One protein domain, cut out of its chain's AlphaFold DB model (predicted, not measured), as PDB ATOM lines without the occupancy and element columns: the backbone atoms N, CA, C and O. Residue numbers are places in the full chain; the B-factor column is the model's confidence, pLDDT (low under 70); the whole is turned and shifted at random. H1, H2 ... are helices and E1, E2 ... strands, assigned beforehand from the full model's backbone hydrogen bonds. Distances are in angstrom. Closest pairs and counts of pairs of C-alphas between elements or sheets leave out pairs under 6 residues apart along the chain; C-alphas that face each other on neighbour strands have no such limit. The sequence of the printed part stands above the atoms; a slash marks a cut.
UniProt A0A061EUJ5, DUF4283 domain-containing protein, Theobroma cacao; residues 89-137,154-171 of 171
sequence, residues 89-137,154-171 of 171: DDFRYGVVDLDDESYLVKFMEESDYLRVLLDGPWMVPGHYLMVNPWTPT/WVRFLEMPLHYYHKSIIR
ATOM      1  N   ASP A  89     -25.736  27.510  34.393       57.19
ATOM      2  CA  ASP A  89     -26.684  28.418  33.742       57.19
ATOM      3  C   ASP A  89     -26.283  29.907  33.786       57.19
ATOM      4  O   ASP A  89     -27.000  30.742  33.226       57.19
ATOM      5  N   ASP A  90     -25.151  30.286  34.402       59.75
ATOM      6  CA  ASP A  90     -24.663  31.676  34.326       59.75
ATOM      7  C   ASP A  90     -23.871  31.887  33.028       59.75
ATOM      8  O   ASP A  90     -22.636  31.902  32.981       59.75
ATOM      9  N   PHE A  91     -24.602  31.991  31.918       60.22
ATOM     10  CA  PHE A  91     -24.015  32.347  30.636       60.22
ATOM     11  C   PHE A  91     -23.332  33.716  30.756       60.22
ATOM     12  O   PHE A  91     -23.965  34.735  31.032       60.22
ATOM     13  N   ARG A  92     -22.023  33.758  30.476       72.06
ATOM     14  CA  ARG A  92     -21.175  34.970  30.544       72.06
ATOM     15  C   ARG A  92     -21.621  36.112  29.609       72.06
ATOM     16  O   ARG A  92     -21.052  37.206  29.627       72.06
ATOM     17  N   TYR A  93     -22.629  35.865  28.780       77.62
ATOM     18  CA  TYR A  93     -23.260  36.808  27.872       77.62
ATOM     19  C   TYR A  93     -24.749  36.449  27.727       77.62
ATOM     20  O   TYR A  93     -25.123  35.280  27.742       77.62
ATOM     21  N   GLY A  94     -25.606  37.455  27.567       84.75
ATOM     22  CA  GLY A  94     -27.026  37.279  27.255       84.75
ATOM     23  C   GLY A  94     -27.304  37.637  25.802       84.75
ATOM     24  O   GLY A  94     -26.780  38.637  25.316       84.75
ATOM     25  N   VAL A  95     -28.130  36.859  25.108       85.00
ATOM     26  CA  VAL A  95     -28.543  37.147  23.726       85.00
ATOM     27  C   VAL A  95     -30.049  37.378  23.695       85.00
ATOM     28  O   VAL A  95     -30.810  36.597  24.257       85.00
ATOM     29  N   VAL A  96     -30.471  38.462  23.053       85.75
ATOM     30  CA  VAL A  96     -31.872  38.820  22.828       85.75
ATOM     31  C   VAL A  96     -32.093  38.911  21.324       85.75
ATOM     32  O   VAL A  96     -31.388  39.652  20.641       85.75
ATOM     33  N   ASP A  97     -33.060  38.161  20.810       84.44
ATOM     34  CA  ASP A  97     -33.485  38.262  19.414       84.44
ATOM     35  C   ASP A  97     -34.314  39.544  19.220       84.44
ATOM     36  O   ASP A  97     -35.208  39.842  20.017       84.44
ATOM     37  N   LEU A  98     -33.968  40.341  18.206       77.75
ATOM     38  CA  LEU A  98     -34.618  41.616  17.887       77.75
ATOM     39  C   LEU A  98     -35.510  41.531  16.631       77.75
ATOM     40  O   LEU A  98     -36.094  42.550  16.245       77.75
ATOM     41  N   ASP A  99     -35.673  40.332  16.053       72.00
ATOM     42  CA  ASP A  99     -36.298  40.043  14.755       72.00
ATOM     43  C   ASP A  99     -35.478  40.553  13.540       72.00
ATOM     44  O   ASP A  99     -34.546  41.344  13.670       72.00
ATOM     45  N   ASP A 100     -35.826  40.100  12.324       73.31
ATOM     46  CA  ASP A 100     -35.200  40.512  11.043       73.31
ATOM     47  C   ASP A 100     -33.681  40.250  10.969       73.31
ATOM     48  O   ASP A 100     -32.894  41.096  10.552       73.31
ATOM     49  N   GLU A 101     -33.264  39.059  11.421       74.19
ATOM     50  CA  GLU A 101     -31.860  38.603  11.426       74.19
ATOM     51  C   GLU A 101     -30.923  39.471  12.290       74.19
ATOM     52  O   GLU A 101     -29.699  39.442  12.131       74.19
ATOM     53  N   SER A 102     -31.491  40.226  13.237       76.00
ATOM     54  CA  SER A 102     -30.755  41.074  14.167       76.00
ATOM     55  C   SER A 102     -30.791  40.521  15.591       76.00
ATOM     56  O   SER A 102     -31.816  40.061  16.087       76.00
ATOM     57  N   TYR A 103     -29.643  40.575  16.264       81.88
ATOM     58  CA  TYR A 103     -29.472  40.044  17.612       81.88
ATOM     59  C   TYR A 103     -28.792  41.090  18.484       81.88
ATOM     60  O   TYR A 103     -27.828  41.739  18.068       81.88
ATOM     61  N   LEU A 104     -29.268  41.231  19.715       84.56
ATOM     62  CA  LEU A 104     -28.628  42.028  20.744       84.56
ATOM     63  C   LEU A 104     -27.875  41.115  21.697       84.56
ATOM     64  O   LEU A 104     -28.466  40.263  22.350       84.56
ATOM     65  N   VAL A 105     -26.571  41.333  21.816       85.31
ATOM     66  CA  VAL A 105     -25.729  40.594  22.755       85.31
ATOM     67  C   VAL A 105     -25.315  41.523  23.891       85.31
ATOM     68  O   VAL A 105     -24.742  42.589  23.666       85.31
ATOM     69  N   LYS A 106     -25.613  41.115  25.122       85.56
ATOM     70  CA  LYS A 106     -25.199  41.766  26.359       85.56
ATOM     71  C   LYS A 106     -24.014  41.009  26.941       85.56
ATOM     72  O   LYS A 106     -24.165  39.888  27.414       85.56
ATOM     73  N   PHE A 107     -22.851  41.642  26.948       85.25
ATOM     74  CA  PHE A 107     -21.645  41.089  27.557       85.25
ATOM     75  C   PHE A 107     -21.580  41.441  29.048       85.25
ATOM     76  O   PHE A 107     -21.986  42.539  29.436       85.25
ATOM     77  N   MET A 108     -21.077  40.518  29.874       84.88
ATOM     78  CA  MET A 108     -20.755  40.804  31.280       84.88
ATOM     79  C   MET A 108     -19.369  41.440  31.432       84.88
ATOM     80  O   MET A 108     -19.170  42.268  32.319       84.88
ATOM     81  N   GLU A 109     -18.431  41.095  30.546       84.38
ATOM     82  CA  GLU A 109     -17.064  41.613  30.556       84.38
ATOM     83  C   GLU A 109     -16.827  42.618  29.416       84.38
ATOM     84  O   GLU A 109     -17.153  42.369  28.253       84.38
ATOM     85  N   GLU A 110     -16.224  43.768  29.739       84.38
ATOM     86  CA  GLU A 110     -15.873  44.793  28.743       84.38
ATOM     87  C   GLU A 110     -14.807  44.293  27.758       84.38
ATOM     88  O   GLU A 110     -14.822  44.663  26.584       84.38
ATOM     89  N   SER A 111     -13.899  43.425  28.214       83.69
ATOM     90  CA  SER A 111     -12.846  42.856  27.372       83.69
ATOM     91  C   SER A 111     -13.443  42.063  26.202       83.69
ATOM     92  O   SER A 111     -13.022  42.253  25.061       83.69
ATOM     93  N   ASP A 112     -14.482  41.264  26.450       84.19
ATOM     94  CA  ASP A 112     -15.187  40.502  25.422       84.19
ATOM     95  C   ASP A 112     -15.976  41.412  24.475       84.19
ATOM     96  O   ASP A 112     -15.915  41.223  23.259       84.19
ATOM     97  N   TYR A 113     -16.626  42.459  24.992       83.62
ATOM     98  CA  TYR A 113     -17.270  43.476  24.152       83.62
ATOM     99  C   TYR A 113     -16.274  44.137  23.184       83.62
ATOM    100  O   TYR A 113     -16.532  44.234  21.980       83.62
ATOM    101  N   LEU A 114     -15.112  44.561  23.690       84.00
ATOM    102  CA  LEU A 114     -14.076  45.193  22.876       84.00
ATOM    103  C   LEU A 114     -13.499  44.227  21.844       84.00
ATOM    104  O   LEU A 114     -13.265  44.633  20.709       84.00
ATOM    105  N   ARG A 115     -13.316  42.952  22.195       82.75
ATOM    106  CA  ARG A 115     -12.886  41.923  21.239       82.75
ATOM    107  C   ARG A 115     -13.903  41.766  20.120       82.75
ATOM    108  O   ARG A 115     -13.519  41.828  18.960       82.75
ATOM    109  N   VAL A 116     -15.195  41.666  20.434       82.44
ATOM    110  CA  VAL A 116     -16.252  41.539  19.416       82.44
ATOM    111  C   VAL A 116     -16.305  42.761  18.489       82.44
ATOM    112  O   VAL A 116     -16.547  42.618  17.292       82.44
ATOM    113  N   LEU A 117     -16.009  43.958  18.995       81.44
ATOM    114  CA  LEU A 117     -15.993  45.172  18.179       81.44
ATOM    115  C   LEU A 117     -14.700  45.348  17.354       81.44
ATOM    116  O   LEU A 117     -14.747  45.898  16.254       81.44
ATOM    117  N   LEU A 118     -13.548  44.915  17.877       78.62
ATOM    118  CA  LEU A 118     -12.222  45.224  17.322       78.62
ATOM    119  C   LEU A 118     -11.569  44.066  16.551       78.62
ATOM    120  O   LEU A 118     -10.837  44.337  15.597       78.62
ATOM    121  N   ASP A 119     -11.828  42.802  16.910       78.62
ATOM    122  CA  ASP A 119     -11.191  41.624  16.281       78.62
ATOM    123  C   ASP A 119     -11.689  41.350  14.847       78.62
ATOM    124  O   ASP A 119     -11.162  40.479  14.149       78.62
ATOM    125  N   GLY A 120     -12.633  42.152  14.348       67.62
ATOM    126  CA  GLY A 120     -12.929  42.275  12.923       67.62
ATOM    127  C   GLY A 120     -14.280  41.693  12.497       67.62
ATOM    128  O   GLY A 120     -15.145  41.432  13.325       67.62
ATOM    129  N   PRO A 121     -14.510  41.543  11.180       67.31
ATOM    130  CA  PRO A 121     -15.785  41.093  10.649       67.31
ATOM    131  C   PRO A 121     -15.977  39.609  10.941       67.31
ATOM    132  O   PRO A 121     -15.203  38.749  10.505       67.31
ATOM    133  N   TRP A 122     -17.051  39.306  11.650       79.81
ATOM    134  CA  TRP A 122     -17.380  37.943  12.019       79.81
ATOM    135  C   TRP A 122     -18.052  37.250  10.842       79.81
ATOM    136  O   TRP A 122     -18.987  37.778  10.243       79.81
ATOM    137  N   MET A 123     -17.559  36.064  10.491       76.56
ATOM    138  CA  MET A 123     -18.208  35.197   9.513       76.56
ATOM    139  C   MET A 123     -18.793  33.988  10.221       76.56
ATOM    140  O   MET A 123     -18.063  33.217  10.849       76.56
ATOM    141  N   VAL A 124     -20.097  33.798  10.060       73.69
ATOM    142  CA  VAL A 124     -20.855  32.683  10.632       73.69
ATOM    143  C   VAL A 124     -21.629  32.039   9.484       73.69
ATOM    144  O   VAL A 124     -22.142  32.725   8.611       73.69
ATOM    145  N   PRO A 125     -21.699  30.706   9.441       78.00
ATOM    146  CA  PRO A 125     -21.415  29.867   8.253       78.00
ATOM    147  C   PRO A 125     -21.455  30.583   6.882       78.00
ATOM    148  O   PRO A 125     -22.400  30.443   6.109       78.00
ATOM    149  N   GLY A 126     -20.403  31.345   6.564       74.00
ATOM    150  CA  GLY A 126     -20.238  32.003   5.257       74.00
ATOM    151  C   GLY A 126     -21.002  33.321   5.059       74.00
ATOM    152  O   GLY A 126     -20.862  33.931   4.004       74.00
ATOM    153  N   HIS A 127     -21.751  33.780   6.060       76.69
ATOM    154  CA  HIS A 127     -22.430  35.073   6.091       76.69
ATOM    155  C   HIS A 127     -21.632  36.045   6.961       76.69
ATOM    156  O   HIS A 127     -21.111  35.665   8.012       76.69
ATOM    157  N   TYR A 128     -21.515  37.294   6.514       77.75
ATOM    158  CA  TYR A 128     -20.871  38.353   7.288       77.75
ATOM    159  C   TYR A 128     -21.858  38.918   8.302       77.75
ATOM    160  O   TYR A 128     -22.944  39.353   7.930       77.75
ATOM    161  N   LEU A 129     -21.456  38.945   9.566       78.31
ATOM    162  CA  LEU A 129     -22.188  39.638  10.611       78.31
ATOM    163  C   LEU A 129     -21.708  41.083  10.685       78.31
ATOM    164  O   LEU A 129     -20.505  41.357  10.723       78.31
ATOM    165  N   MET A 130     -22.664  42.002  10.742       75.94
ATOM    166  CA  MET A 130     -22.389  43.386  11.094       75.94
ATOM    167  C   MET A 130     -22.518  43.532  12.605       75.94
ATOM    168  O   MET A 130     -23.594  43.340  13.164       75.94
ATOM    169  N   VAL A 131     -21.411  43.862  13.260       79.25
ATOM    170  CA  VAL A 131     -21.391  44.179  14.688       79.25
ATOM    171  C   VAL A 131     -21.357  45.688  14.830       79.25
ATOM    172  O   VAL A 131     -20.489  46.338  14.253       79.25
ATOM    173  N   ASN A 132     -22.274  46.228  15.626       78.06
ATOM    174  CA  ASN A 132     -22.280  47.633  16.005       78.06
ATOM    175  C   ASN A 132     -22.522  47.784  17.508       78.06
ATOM    176  O   ASN A 132     -23.203  46.944  18.104       78.06
ATOM    177  N   PRO A 133     -22.022  48.873  18.117       81.19
ATOM    178  CA  PRO A 133     -22.430  49.269  19.455       81.19
ATOM    179  C   PRO A 133     -23.949  49.444  19.526       81.19
ATOM    180  O   PRO A 133     -24.565  50.032  18.631       81.19
ATOM    181  N   TRP A 134     -24.551  48.959  20.611       79.56
ATOM    182  CA  TRP A 134     -25.978  49.152  20.832       79.56
ATOM    183  C   TRP A 134     -26.307  50.642  20.941       79.56
ATOM    184  O   TRP A 134     -25.648  51.387  21.667       79.56
ATOM    185  N   THR A 135     -27.352  51.062  20.229       70.94
ATOM    186  CA  THR A 135     -27.833  52.443  20.234       70.94
ATOM    187  C   THR A 135     -29.329  52.447  20.560       70.94
ATOM    188  O   THR A 135     -30.082  51.700  19.936       70.94
ATOM    189  N   PRO A 136     -29.805  53.298  21.488       71.12
ATOM    190  CA  PRO A 136     -31.218  53.351  21.881       71.12
ATOM    191  C   PRO A 136     -32.162  53.823  20.764       71.12
ATOM    192  O   PRO A 136     -33.374  53.694  20.895       71.12
ATOM    193  N   THR A 137     -31.627  54.379  19.674       66.56
ATOM    194  CA  THR A 137     -32.385  54.782  18.481       66.56
ATOM    195  C   THR A 137     -32.550  53.655  17.467       66.56
ATOM    196  O   THR A 137     -33.086  53.908  16.392       66.56
ATOM    197  N   TRP A 154     -13.007  43.934   5.380       54.69
ATOM    198  CA  TRP A 154     -11.689  43.545   4.870       54.69
ATOM    199  C   TRP A 154     -11.802  43.151   3.399       54.69
ATOM    200  O   TRP A 154     -12.212  42.039   3.066       54.69
ATOM    201  N   VAL A 155     -11.411  44.052   2.502       59.12
ATOM    202  CA  VAL A 155     -11.351  43.754   1.066       59.12
ATOM    203  C   VAL A 155     -10.020  43.068   0.754       59.12
ATOM    204  O   VAL A 155      -8.956  43.683   0.817       59.12
ATOM    205  N   ARG A 156     -10.061  41.776   0.409       53.44
ATOM    206  CA  ARG A 156      -8.906  41.054  -0.145       53.44
ATOM    207  C   ARG A 156      -8.981  41.067  -1.667       53.44
ATOM    208  O   ARG A 156      -9.787  40.355  -2.255       53.44
ATOM    209  N   PHE A 157      -8.110  41.839  -2.309       67.88
ATOM    210  CA  PHE A 157      -7.924  41.769  -3.755       67.88
ATOM    211  C   PHE A 157      -7.063  40.553  -4.107       67.88
ATOM    212  O   PHE A 157      -5.834  40.605  -4.064       67.88
ATOM    213  N   LEU A 158      -7.719  39.439  -4.430       53.84
ATOM    214  CA  LEU A 158      -7.066  38.293  -5.055       53.84
ATOM    215  C   LEU A 158      -6.592  38.759  -6.443       53.84
ATOM    216  O   LEU A 158      -7.392  39.291  -7.199       53.84
ATOM    217  N   GLU A 159      -5.302  38.613  -6.743       69.00
ATOM    218  CA  GLU A 159      -4.640  39.021  -8.004       69.00
ATOM    219  C   GLU A 159      -4.157  40.471  -8.137       69.00
ATOM    220  O   GLU A 159      -3.584  40.794  -9.176       69.00
ATOM    221  N   MET A 160      -4.263  41.342  -7.125       71.88
ATOM    222  CA  MET A 160      -3.628  42.663  -7.243       71.88
ATOM    223  C   MET A 160      -2.096  42.517  -7.188       71.88
ATOM    224  O   MET A 160      -1.558  42.051  -6.178       71.88
ATOM    225  N   PRO A 161      -1.355  42.917  -8.239       72.00
ATOM    226  CA  PRO A 161       0.095  42.825  -8.216       72.00
ATOM    227  C   PRO A 161       0.702  43.683  -7.099       72.00
ATOM    228  O   PRO A 161       0.292  44.824  -6.887       72.00
ATOM    229  N   LEU A 162       1.745  43.169  -6.438       67.94
ATOM    230  CA  LEU A 162       2.402  43.816  -5.292       67.94
ATOM    231  C   LEU A 162       2.838  45.273  -5.563       67.94
ATOM    232  O   LEU A 162       2.901  46.081  -4.645       67.94
ATOM    233  N   HIS A 163       3.112  45.627  -6.823       74.50
ATOM    234  CA  HIS A 163       3.517  46.979  -7.217       74.50
ATOM    235  C   HIS A 163       2.407  48.039  -7.115       74.50
ATOM    236  O   HIS A 163       2.723  49.225  -7.128       74.50
ATOM    237  N   TYR A 164       1.138  47.640  -6.995       71.31
ATOM    238  CA  TYR A 164       0.026  48.563  -6.742       71.31
ATOM    239  C   TYR A 164      -0.173  48.876  -5.257       71.31
ATOM    240  O   TYR A 164      -0.887  49.819  -4.921       71.31
ATOM    241  N   TYR A 165       0.476  48.134  -4.358       71.12
ATOM    242  CA  TYR A 165       0.418  48.439  -2.939       71.12
ATOM    243  C   TYR A 165       1.359  49.596  -2.613       71.12
ATOM    244  O   TYR A 165       2.571  49.539  -2.837       71.12
ATOM    245  N   HIS A 166       0.799  50.660  -2.042       78.81
ATOM    246  CA  HIS A 166       1.603  51.749  -1.515       78.81
ATOM    247  C   HIS A 166       2.417  51.245  -0.313       78.81
ATOM    248  O   HIS A 166       1.881  50.595   0.585       78.81
ATOM    249  N   LYS A 167       3.714  51.573  -0.267       74.44
ATOM    250  CA  LYS A 167       4.654  51.087   0.766       74.44
ATOM    251  C   LYS A 167       4.247  51.435   2.201       74.44
ATOM    252  O   LYS A 167       4.763  50.837   3.129       74.44
ATOM    253  N   SER A 168       3.352  52.404   2.393       75.00
ATOM    254  CA  SER A 168       2.834  52.758   3.720       75.00
ATOM    255  C   SER A 168       1.781  51.785   4.256       75.00
ATOM    256  O   SER A 168       1.482  51.838   5.442       75.00
ATOM    257  N   ILE A 169       1.182  50.959   3.393       70.94
ATOM    258  CA  ILE A 169       0.093  50.034   3.749       70.94
ATOM    259  C   ILE A 169       0.659  48.657   4.128       70.94
ATOM    260  O   ILE A 169       0.077  47.950   4.944       70.94
ATOM    261  N   ILE A 170       1.815  48.288   3.570       68.06
ATOM    262  CA  ILE A 170       2.552  47.072   3.922       68.06
ATOM    263  C   ILE A 170       3.598  47.468   4.971       68.06
ATOM    264  O   ILE A 170       4.671  47.947   4.607       68.06
ATOM    265  N   ARG A 171       3.258  47.343   6.255       47.88
ATOM    266  CA  ARG A 171       4.183  47.581   7.373       47.88
ATOM    267  C   ARG A 171       4.823  46.282   7.842       47.88
ATOM    268  O   ARG A 171       4.097  45.267   7.880       47.88
TER     269      ARG A 171
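What this domain is: This is residues 89 to 137 and 154 to 171 of the 171 residues of the protein "DUF4283 domain-containing protein" of Theobroma cacao (UniProt A0A061EUJ5). With little regular structure, this is an open chain in which one short helix, H1, links two separate strand hairpins, E1 with E2 and E3 with E4; beyond a cut, residues 155 to 161 and 163 to 169 of an unnamed tail stick out. The printed part has 67 residues, 25 of them in named elements, in the order E1, E2, H1, E3, E4; both two-stranded sheets are antiparallel and the class is mixed. It is extended, with a radius of gyration of the C-alphas of 17.2 A and spans of 53 by 28 by 27 A.

How they stand to each other: Look first at E1, residues 93 to 97, and E2, residues 103 to 107, an antiparallel hairpin at 163 degrees; N 94 and O 106 are 2.8 A apart, within hydrogen-bond range. Next comes H1, residues 110 to 118, with every O i to N i+4 pair within range; its closest C-alpha to E2 is Tyr 113, 6.0 A from that of Phe 107. E3, residues 122 to 124, and E4, residues 127 to 129, form the second hairpin, at 139 degrees, with N 127 and O 124 at 2.8 A. E1 and E2 are apart from E3 and E4.

Where its parts are: Find C-alpha 93 at (-23.260, 36.808, 27.872), where E1 begins its 13.3 A; E2 measures 12.7 A, H1 12.0 A, E3 6.5 A and E4 6.4 A, ending at C-alpha 129, (-22.188, 39.638, 10.611).

The domain as a whole: Residues 138 to 153 are not printed, and C-alphas 137 and 154 are 27.2 A apart. The four links are tight. Low confidence, under 70, includes residues 154 to 159.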